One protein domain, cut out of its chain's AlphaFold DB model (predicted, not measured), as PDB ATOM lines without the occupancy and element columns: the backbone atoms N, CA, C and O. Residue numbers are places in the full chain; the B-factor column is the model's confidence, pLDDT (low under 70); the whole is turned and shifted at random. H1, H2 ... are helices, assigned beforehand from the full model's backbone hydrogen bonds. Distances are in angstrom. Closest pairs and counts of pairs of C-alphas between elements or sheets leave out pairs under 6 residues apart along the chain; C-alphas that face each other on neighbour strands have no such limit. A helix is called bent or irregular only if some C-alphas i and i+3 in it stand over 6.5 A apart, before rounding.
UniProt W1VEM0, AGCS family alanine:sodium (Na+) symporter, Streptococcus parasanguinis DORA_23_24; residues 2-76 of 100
ATOM      1  N   ASN A   2     536.080 476.795 356.901       79.88
ATOM      2  CA  ASN A   2     535.040 476.130 357.706       79.88
ATOM      3  C   ASN A   2     535.080 474.591 357.664       79.88
ATOM      4  O   ASN A   2     534.903 473.965 358.699       79.88
ATOM      5  N   HIS A   3     535.387 473.975 356.518       82.56
ATOM      6  CA  HIS A   3     535.479 472.508 356.416       82.56
ATOM      7  C   HIS A   3     536.651 471.901 357.199       82.56
ATOM      8  O   HIS A   3     536.529 470.810 357.743       82.56
ATOM      9  N   VAL A   4     537.773 472.620 357.300       90.12
ATOM     10  CA  VAL A   4     538.933 472.179 358.091       90.12
ATOM     11  C   VAL A   4     538.598 472.246 359.581       90.12
ATOM     12  O   VAL A   4     538.852 471.294 360.308       90.12
ATOM     13  N   LEU A   5     537.951 473.329 360.024       90.81
ATOM     14  CA  LEU A   5     537.488 473.459 361.409       90.81
ATOM     15  C   LEU A   5     536.445 472.393 361.768       90.81
ATOM     16  O   LEU A   5     536.538 471.796 362.835       90.81
ATOM     17  N   GLN A   6     535.506 472.102 360.863       89.31
ATOM     18  CA  GLN A   6     534.515 471.036 361.051       89.31
ATOM     19  C   GLN A   6     535.171 469.661 361.201       89.31
ATOM     20  O   GLN A   6     534.779 468.895 362.078       89.31
ATOM     21  N   PHE A   7     536.190 469.360 360.395       92.56
ATOM     22  CA  PHE A   7     536.944 468.114 360.515       92.56
ATOM     23  C   PHE A   7     537.638 467.992 361.881       92.56
ATOM     24  O   PHE A   7     537.506 466.970 362.551       92.56
ATOM     25  N   PHE A   8     538.316 469.048 362.346       92.69
ATOM     26  CA  PHE A   8     538.954 469.036 363.667       92.69
ATOM     27  C   PHE A   8     537.947 468.934 364.816       92.69
ATOM     28  O   PHE A   8     538.195 468.199 365.763       92.69
ATOM     29  N   GLN A   9     536.793 469.597 364.720       90.00
ATOM     30  CA  GLN A   9     535.724 469.477 365.716       90.00
ATOM     31  C   GLN A   9     535.139 468.062 365.777       90.00
ATOM     32  O   GLN A   9     534.787 467.578 366.849       90.00
ATOM     33  N   GLN A  10     535.029 467.373 364.639       89.75
ATOM     34  CA  GLN A  10     534.592 465.977 364.620       89.75
ATOM     35  C   GLN A  10     535.606 465.063 365.310       89.75
ATOM     36  O   GLN A  10     535.207 464.218 366.110       89.75
ATOM     37  N   LEU A  11     536.902 465.253 365.050       91.88
ATOM     38  CA  LEU A  11     537.954 464.504 365.739       91.88
ATOM     39  C   LEU A  11     537.968 464.789 367.245       91.88
ATOM     40  O   LEU A  11     538.040 463.850 368.032       91.88
ATOM     41  N   ASP A  12     537.843 466.055 367.638       90.81
ATOM     42  CA  ASP A  12     537.792 466.473 369.040       90.81
ATOM     43  C   ASP A  12     536.642 465.788 369.792       90.81
ATOM     44  O   ASP A  12     536.861 465.134 370.809       90.81
ATOM     45  N   ASN A  13     535.434 465.805 369.223       90.06
ATOM     46  CA  ASN A  13     534.266 465.160 369.825       90.06
ATOM     47  C   ASN A  13     534.390 463.631 369.930       90.06
ATOM     48  O   ASN A  13     533.839 463.028 370.851       90.06
ATOM     49  N   ILE A  14     535.085 462.982 368.992       90.69
ATOM     50  CA  ILE A  14     535.294 461.529 369.029       90.69
ATOM     51  C   ILE A  14     536.338 461.160 370.087       90.69
ATOM     52  O   ILE A  14     536.145 460.191 370.821       90.69
ATOM     53  N   VAL A  15     537.432 461.920 370.165       90.88
ATOM     54  CA  VAL A  15     538.568 461.608 371.041       90.88
ATOM     55  C   VAL A  15     538.325 462.065 372.477       90.88
ATOM     56  O   VAL A  15     538.652 461.326 373.393       90.88
ATOM     57  N   TRP A  16     537.746 463.247 372.683       90.94
ATOM     58  CA  TRP A  16     537.578 463.869 374.003       90.94
ATOM     59  C   TRP A  16     536.130 463.899 374.494       90.94
ATOM     60  O   TRP A  16     535.874 464.265 375.640       90.94
ATOM     61  N   GLY A  17     535.173 463.522 373.644       87.88
ATOM     62  CA  GLY A  17     533.759 463.498 373.996       87.88
ATOM     63  C   GLY A  17     533.322 462.205 374.687       87.88
ATOM     64  O   GLY A  17     534.056 461.560 375.438       87.88
ATOM     65  N   ALA A  18     532.079 461.807 374.417       91.12
ATOM     66  CA  ALA A  18     531.436 460.673 375.076       91.12
ATOM     67  C   ALA A  18     532.208 459.334 374.993       91.12
ATOM     68  O   ALA A  18     532.218 458.626 376.002       91.12
ATOM     69  N   PRO A  19     532.874 458.960 373.876       93.94
ATOM     70  CA  PRO A  19     533.571 457.674 373.793       93.94
ATOM     71  C   PRO A  19     534.671 457.505 374.846       93.94
ATOM     72  O   PRO A  19     534.755 456.454 375.480       93.94
ATOM     73  N   LEU A  20     535.476 458.547 375.080       93.25
ATOM     74  CA  LEU A  20     536.540 458.515 376.082       93.25
ATOM     75  C   LEU A  20     535.976 458.388 377.497       93.25
ATOM     76  O   LEU A  20     536.460 457.565 378.271       93.25
ATOM     77  N   LEU A  21     534.927 459.151 377.815       92.12
ATOM     78  CA  LEU A  21     534.274 459.090 379.125       92.12
ATOM     79  C   LEU A  21     533.694 457.698 379.402       92.12
ATOM     80  O   LEU A  21     533.889 457.151 380.486       92.12
ATOM     81  N   VAL A  22     533.035 457.093 378.408       93.69
ATOM     82  CA  VAL A  22     532.486 455.733 378.521       93.69
ATOM     83  C   VAL A  22     533.598 454.705 378.716       93.69
ATOM     84  O   VAL A  22     533.453 453.813 379.549       93.69
ATOM     85  N   LEU A  23     534.715 454.821 377.993       95.06
ATOM     86  CA  LEU A  23     535.854 453.917 378.165       95.06
ATOM     87  C   LEU A  23     536.506 454.074 379.539       95.06
ATOM     88  O   LEU A  23     536.819 453.071 380.177       95.06
ATOM     89  N   LEU A  24     536.683 455.301 380.023       94.12
ATOM     90  CA  LEU A  24     537.305 455.572 381.317       94.12
ATOM     91  C   LEU A  24     536.450 455.039 382.476       94.12
ATOM     92  O   LEU A  24     536.923 454.239 383.280       94.12
ATOM     93  N   VAL A  25     535.161 455.387 382.510       94.19
ATOM     94  CA  VAL A  25     534.239 454.894 383.547       94.19
ATOM     95  C   VAL A  25     534.018 453.386 383.405       94.19
ATOM     96  O   VAL A  25     534.045 452.650 384.389       94.19
ATOM     97  N   GLY A  26     533.854 452.892 382.176       94.94
ATOM     98  CA  GLY A  26     533.635 451.474 381.898       94.94
ATOM     99  C   GLY A  26     534.819 450.599 382.307       94.94
ATOM    100  O   GLY A  26     534.621 449.551 382.922       94.94
ATOM    101  N   THR A  27     536.052 451.033 382.032       95.62
ATOM    102  CA  THR A  27     537.259 450.331 382.500       95.62
ATOM    103  C   THR A  27     537.401 450.406 384.017       95.62
ATOM    104  O   THR A  27     537.719 449.386 384.631       95.62
ATOM    105  N   GLY A  28     537.085 451.546 384.639       93.00
ATOM    106  CA  GLY A  28     537.043 451.690 386.096       93.00
ATOM    107  C   GLY A  28     536.087 450.693 386.751       93.00
ATOM    108  O   GLY A  28     536.489 449.938 387.639       93.00
ATOM    109  N   ILE A  29     534.848 450.606 386.262       94.50
ATOM    110  CA  ILE A  29     533.845 449.643 386.741       94.50
ATOM    111  C   ILE A  29     534.308 448.205 386.484       94.50
ATOM    112  O   ILE A  29     534.266 447.373 387.391       94.50
ATOM    113  N   TYR A  30     534.792 447.903 385.276       95.62
ATOM    114  CA  TYR A  30     535.268 446.569 384.913       95.62
ATOM    115  C   TYR A  30     536.392 446.086 385.838       95.62
ATOM    116  O   TYR A  30     536.318 444.978 386.371       95.62
ATOM    117  N   LEU A  31     537.410 446.919 386.073       95.75
ATOM    118  CA  LEU A  31     538.517 446.586 386.970       95.75
ATOM    119  C   LEU A  31     538.046 446.478 388.420       95.75
ATOM    120  O   LEU A  31     538.458 445.558 389.121       95.75
ATOM    121  N   THR A  32     537.139 447.350 388.852       94.62
ATOM    122  CA  THR A  32     536.564 447.334 390.203       94.62
ATOM    123  C   THR A  32     535.808 446.033 390.483       94.62
ATOM    124  O   THR A  32     536.012 445.417 391.529       94.62
ATOM    125  N   LEU A  33     535.003 445.552 389.532       95.38
ATOM    126  CA  LEU A  33     534.303 444.271 389.648       95.38
ATOM    127  C   LEU A  33     535.265 443.082 389.543       95.38
ATOM    128  O   LEU A  33     535.202 442.167 390.365       95.38
ATOM    129  N   ARG A  34     536.196 443.105 388.581       96.00
ATOM    130  CA  ARG A  34     537.165 442.019 388.364       96.00
ATOM    131  C   ARG A  34     538.116 441.832 389.548       96.00
ATOM    132  O   ARG A  34     538.495 440.704 389.846       96.00
ATOM    133  N   LEU A  35     538.494 442.920 390.218       95.12
ATOM    134  CA  LEU A  35     539.361 442.910 391.399       95.12
ATOM    135  C   LEU A  35     538.581 442.729 392.716       95.12
ATOM    136  O   LEU A  35     539.193 442.701 393.783       95.12
ATOM    137  N   GLY A  36     537.250 442.603 392.664       93.69
ATOM    138  CA  GLY A  36     536.412 442.347 393.837       93.69
ATOM    139  C   GLY A  36     536.329 443.525 394.811       93.69
ATOM    140  O   GLY A  36     536.471 443.325 396.017       93.69
ATOM    141  N   LEU A  37     536.114 444.744 394.299       93.38
ATOM    142  CA  LEU A  37     536.044 445.991 395.077       93.38
ATOM    143  C   LEU A  37     537.316 446.242 395.904       93.38
ATOM    144  O   LEU A  37     537.264 446.613 397.081       93.38
ATOM    145  N   LEU A  38     538.474 446.019 395.275       92.69
ATOM    146  CA  LEU A  38     539.795 446.117 395.901       92.69
ATOM    147  C   LEU A  38     540.002 447.458 396.608       92.69
ATOM    148  O   LEU A  38     540.554 447.476 397.707       92.69
ATOM    149  N   GLN A  39     539.510 448.554 396.024       90.94
ATOM    150  CA  GLN A  39     539.596 449.889 396.606       90.94
ATOM    151  C   GLN A  39     538.965 449.904 398.002       90.94
ATOM    152  O   GLN A  39     539.620 450.274 398.962       90.94
ATOM    153  N   ILE A  40     537.741 449.398 398.161       92.81
ATOM    154  CA  ILE A  40     537.043 449.398 399.456       92.81
ATOM    155  C   ILE A  40     537.711 448.424 400.437       92.81
ATOM    156  O   ILE A  40     537.900 448.743 401.610       92.81
ATOM    157  N   ARG A  41     538.108 447.239 399.959       92.31
ATOM    158  CA  ARG A  41     538.684 446.181 400.804       92.31
ATOM    159  C   ARG A  41     540.066 446.536 401.359       92.31
ATOM    160  O   ARG A  41     540.365 446.191 402.500       92.31
ATOM    161  N   TYR A  42     540.922 447.164 400.556       93.06
ATOM    162  CA  TYR A  42     542.328 447.385 400.903       93.06
ATOM    163  C   TYR A  42     542.642 448.813 401.340       93.06
ATOM    164  O   TYR A  42     543.691 449.013 401.949       93.06
ATOM    165  N   LEU A  43     541.750 449.783 401.121       93.25
ATOM    166  CA  LEU A  43     541.969 451.171 401.537       93.25
ATOM    167  C   LEU A  43     542.287 451.325 403.039       93.25
ATOM    168  O   LEU A  43     543.274 451.994 403.346       93.25
ATOM    169  N   PRO A  44     541.587 450.666 403.990       91.94
ATOM    170  CA  PRO A  44     541.944 450.769 405.410       91.94
ATOM    171  C   PRO A  44     543.349 450.232 405.711       91.94
ATOM    172  O   PRO A  44     544.093 450.800 406.512       91.94
ATOM    173  N   LYS A  45     543.734 449.139 405.041       90.50
ATOM    174  CA  LYS A  45     545.072 448.559 405.168       90.50
ATOM    175  C   LYS A  45     546.121 449.513 404.590       90.50
ATOM    176  O   LYS A  45     547.132 449.735 405.242       90.50
ATOM    177  N   ALA A  46     545.867 450.100 403.423       90.25
ATOM    178  CA  ALA A  46     546.763 451.062 402.785       90.25
ATOM    179  C   ALA A  46     547.029 452.278 403.684       90.25
ATOM    180  O   ALA A  46     548.189 452.620 403.894       90.25
ATOM    181  N   PHE A  47     545.988 452.855 404.301       90.94
ATOM    182  CA  PHE A  47     546.155 453.938 405.278       90.94
ATOM    183  C   PHE A  47     547.067 453.542 406.436       90.94
ATOM    184  O   PHE A  47     547.946 454.311 406.803       90.94
ATOM    185  N   ARG A  48     546.918 452.330 406.981       88.31
ATOM    186  CA  ARG A  48     547.806 451.847 408.045       88.31
ATOM    187  C   ARG A  48     549.261 451.721 407.578       88.31
ATOM    188  O   ARG A  48     550.157 452.070 408.339       88.31
ATOM    189  N   LEU A  49     549.496 451.237 406.355       87.25
ATOM    190  CA  LEU A  49     550.853 451.080 405.818       87.25
ATOM    191  C   LEU A  49     551.559 452.422 405.601       87.25
ATOM    192  O   LEU A  49     552.744 452.504 405.877       87.25
ATOM    193  N   ILE A  50     550.843 453.469 405.183       88.06
ATOM    194  CA  ILE A  50     551.424 454.808 404.966       88.06
ATOM    195  C   ILE A  50     552.083 455.375 406.236       88.06
ATOM    196  O   ILE A  50     553.053 456.121 406.139       88.06
ATOM    197  N   PHE A  51     551.556 455.029 407.414       82.31
ATOM    198  CA  PHE A  51     552.059 455.498 408.711       82.31
ATOM    199  C   PHE A  51     552.948 454.478 409.438       82.31
ATOM    200  O   PHE A  51     553.348 454.728 410.573       82.31
ATOM    201  N   THR A  52     553.218 453.320 408.834       82.69
ATOM    202  CA  THR A  52     554.142 452.326 409.401       82.69
ATOM    203  C   THR A  52     555.568 452.659 408.955       82.69
ATOM    204  O   THR A  52     555.750 453.207 407.872       82.69
ATOM    205  N   GLU A  53     556.574 452.363 409.783       72.06
ATOM    206  CA  GLU A  53     557.977 452.552 409.396       72.06
ATOM    207  C   GLU A  53     558.329 451.684 408.180       72.06
ATOM    208  O   GLU A  53     557.977 450.504 408.108       72.06
ATOM    209  N   ASP A  54     559.005 452.292 407.204       71.06
ATOM    210  CA  ASP A  54     559.416 451.618 405.978       71.06
ATOM    211  C   ASP A  54     560.647 450.741 406.248       71.06
ATOM    212  O   ASP A  54     561.755 451.239 406.430       71.06
ATOM    213  N   GLU A  55     560.469 449.419 406.227       65.19
ATOM    214  CA  GLU A  55     561.575 448.446 406.311       65.19
ATOM    215  C   GLU A  55     562.213 448.135 404.935       65.19
ATOM    216  O   GLU A  55     563.075 447.263 404.817       65.19
ATOM    217  N   GLY A  56     561.773 448.811 403.866       66.31
ATOM    218  CA  GLY A  56     562.161 448.529 402.479       66.31
ATOM    219  C   GLY A  56     563.220 449.473 401.897       66.31
ATOM    220  O   GLY A  56     563.358 450.621 402.307       66.31
ATOM    221  N   HIS A  57     563.935 449.006 400.867       63.66
ATOM    222  CA  HIS A  57     564.828 449.837 400.050       63.66
ATOM    223  C   HIS A  57     564.017 450.719 399.081       63.66
ATOM    224  O   HIS A  57     563.740 450.311 397.955       63.66
ATOM    225  N   GLY A  58     563.621 451.912 399.522       70.50
ATOM    226  CA  GLY A  58     563.021 452.952 398.683       70.50
ATOM    227  C   GLY A  58     563.753 454.285 398.842       70.50
ATOM    228  O   GLY A  58     564.297 454.565 399.906       70.50
ATOM    229  N   ASP A  59     563.765 455.109 397.789       76.12
ATOM    230  CA  ASP A  59     564.439 456.422 397.802       76.12
ATOM    231  C   ASP A  59     563.730 457.452 398.701       76.12
ATOM    232  O   ASP A  59     564.341 458.412 399.169       76.12
ATOM    233  N   ILE A  60     562.428 457.260 398.934       82.62
ATOM    234  CA  ILE A  60     561.568 458.105 399.765       82.62
ATOM    235  C   ILE A  60     560.614 457.232 400.581       82.62
ATOM    236  O   ILE A  60     560.301 456.110 400.183       82.62
ATOM    237  N   SER A  61     560.119 457.764 401.700       86.88
ATOM    238  CA  SER A  61     559.146 457.056 402.535       86.88
ATOM    239  C   SER A  61     557.802 456.854 401.828       86.88
ATOM    240  O   SER A  61     557.430 457.632 400.944       86.88
ATOM    241  N   SER A  62     557.023 455.864 402.265       86.94
ATOM    242  CA  SER A  62     555.656 455.598 401.804       86.94
ATOM    243  C   SER A  62     554.763 456.841 401.913       86.94
ATOM    244  O   SER A  62     553.998 457.152 400.995       86.94
ATOM    245  N   PHE A  63     554.903 457.609 402.999       88.19
ATOM    246  CA  PHE A  63     554.231 458.901 403.148       88.19
ATOM    247  C   PHE A  63     554.752 459.953 402.160       88.19
ATOM    248  O   PHE A  63     553.954 460.674 401.563       88.19
ATOM    249  N   GLY A  64     556.070 460.027 401.950       89.12
ATOM    250  CA  GLY A  64     556.681 460.934 400.977       89.12
ATOM    251  C   GLY A  64     556.184 460.675 399.555       89.12
ATOM    252  O   GLY A  64     555.762 461.607 398.877       89.12
ATOM    253  N   ALA A  65     556.131 459.408 399.137       90.44
ATOM    254  CA  ALA A  65     555.616 459.008 397.830       90.44
ATOM    255  C   ALA A  65     554.143 459.397 397.647       90.44
ATOM    256  O   ALA A  65     553.769 459.955 396.611       90.44
ATOM    257  N   LEU A  66     553.313 459.160 398.670       91.50
ATOM    258  CA  LEU A  66     551.914 459.580 398.664       91.50
ATOM    259  C   LEU A  66     551.783 461.102 398.560       91.50
ATOM    260  O   LEU A  66     551.003 461.593 397.748       91.50
ATOM    261  N   ALA A  67     552.545 461.851 399.357       91.88
ATOM    262  CA  ALA A  67     552.513 463.308 399.352       91.88
ATOM    263  C   ALA A  67     552.926 463.878 397.986       91.88
ATOM    264  O   ALA A  67     552.260 464.781 397.484       91.88
ATOM    265  N   THR A  68     553.958 463.321 397.343       93.31
ATOM    266  CA  THR A  68     554.364 463.706 395.981       93.31
ATOM    267  C   THR A  68     553.258 463.416 394.963       93.31
ATOM    268  O   THR A  68     552.926 464.284 394.157       93.31
ATOM    269  N   ALA A  69     552.638 462.234 395.013       92.62
ATOM    270  CA  ALA A  69     551.546 461.881 394.107       92.62
ATOM    271  C   ALA A  69     550.305 462.775 394.304       92.62
ATOM    272  O   ALA A  69     549.683 463.217 393.335       92.62
ATOM    273  N   LEU A  70     549.957 463.094 395.554       92.19
ATOM    274  CA  LEU A  70     548.858 464.008 395.870       92.19
ATOM    275  C   LEU A  70     549.171 465.437 395.427       92.19
ATOM    276  O   LEU A  70     548.316 466.081 394.832       92.19
ATOM    277  N   ALA A  71     550.394 465.922 395.641       93.69
ATOM    278  CA  ALA A  71     550.805 467.247 395.182       93.69
ATOM    279  C   ALA A  71     550.741 467.381 393.651       93.69
ATOM    280  O   ALA A  71     550.415 468.449 393.142       93.69
ATOM    281  N   ALA A  72     551.013 466.300 392.911       93.56
ATOM    282  CA  ALA A  72     550.912 466.290 391.452       93.56
ATOM    283  C   ALA A  72     549.461 466.311 390.939       93.56
ATOM    284  O   ALA A  72     549.209 466.775 389.828       93.56
ATOM    285  N   THR A  73     548.507 465.802 391.722       91.31
ATOM    286  CA  THR A  73     547.101 465.659 391.305       91.31
ATOM    287  C   THR A  73     546.177 466.716 391.905       91.31
ATOM    288  O   THR A  73     545.142 467.026 391.316       91.31
ATOM    289  N   VAL A  74     546.530 467.303 393.053       92.25
ATOM    290  CA  VAL A  74     545.769 468.362 393.723       92.25
ATOM    291  C   VAL A  74     546.306 469.729 393.310       92.25
ATOM    292  O   VAL A  74     547.427 470.097 393.639       92.25
ATOM    293  N   GLY A  75     545.479 470.523 392.630       92.00
ATOM    294  CA  GLY A  75     545.863 471.873 392.222       92.00
ATOM    295  C   GLY A  75     544.683 472.762 391.847       92.00
ATOM    296  O   GLY A  75     543.519 472.392 392.014       92.00
ATOM    297  N   THR A  76     544.988 473.938 391.291       93.31
ATOM    298  CA  THR A  76     543.996 474.941 390.862       93.31
ATOM    299  C   THR A  76     542.948 474.360 389.913       93.31
ATOM    300  O   THR A  76     541.783 474.743 389.985       93.31
TER     301      THR A  76
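What this domain is: This is residues 2 to 76 of the 100 residues of the protein "AGCS family alanine:sodium (Na+) symporter" of Streptococcus parasanguinis DORA_23_24 (UniProt W1VEM0). The model is an open hook: H1 and H2 follow each other end to end as one long, nearly straight arm, H3 turns off at a corner from the far end of H2, and H4 folds back after a loop. H3 and H4 touch near the loop that joins them, while H4 stays apart from H1 and H2, which leaves the inside of the hook empty. The printed part has 75 residues with four named helices, in the order H1, H2, H3, H4, and no named strand; the class is all helix. The whole is extended, with a radius of gyration of the C-alphas of 19.8 A and spans of 61 by 30 by 23 A, and the arm of H1 and H2 makes much of the length.

Where its parts are: H1 is residues 2 to 16, 20.6 A from first to last C-alpha, and begins with C-alpha 2 at (535.040, 476.130, 357.706). H2 is residues 18 to 34, the longest helix with 17 residues and 23.6 A; its last C-alpha, 34, is at (537.165, 442.019, 388.364). H3 is residues 38 to 50, 17.1 A long; it is irregular, with C-alphas 41 and 44 at 7.3 A from each other. H4 is residues 62 to 73, 16.9 A long, and ends with C-alpha 73 at (547.101, 465.659, 391.305).

How they stand to each other: H1 and H2 are close but not clearly touching; their closest C-alphas, those of Ile 14 and Leu 20, are 7.8 A apart. They run the same way at a shallow tilt of 10 degrees. H2 and H3 are close but not clearly touching, with Thr 32 and Leu 38 as the closest C-alphas, 6.7 A apart. Their lines are about perpendicular, at 77 degrees. H3 touches H4 with residues 49 to 50 alone, and H4 touches H3 with residues 62 to 66 alone; the closest C-alphas, those of Ile 50 and Phe 63, are 5.3 A apart. These two run opposite ways at a steep tilt of 59 degrees. H1 is apart from H3 and H4, and H2 is apart from H4. In H1, H2 and H4 every O i to N i+4 pair is within hydrogen-bond range; in H3 7 of 9 are.

The domain as a whole: The two C-alphas farthest apart are those of Asn 2 and Glu 55, at 61.9 A. The printed part has no cut. The links from H1 to H2 and from H2 to H3 are tight, and the link from H3 to H4, with 11 residues, is long. Residues 2 to 28, 41 to 46 and 69 to 76 stand free. The mean pLDDT of the printed part is 89.2, and residues 55 to 57, in the long link, are under 70.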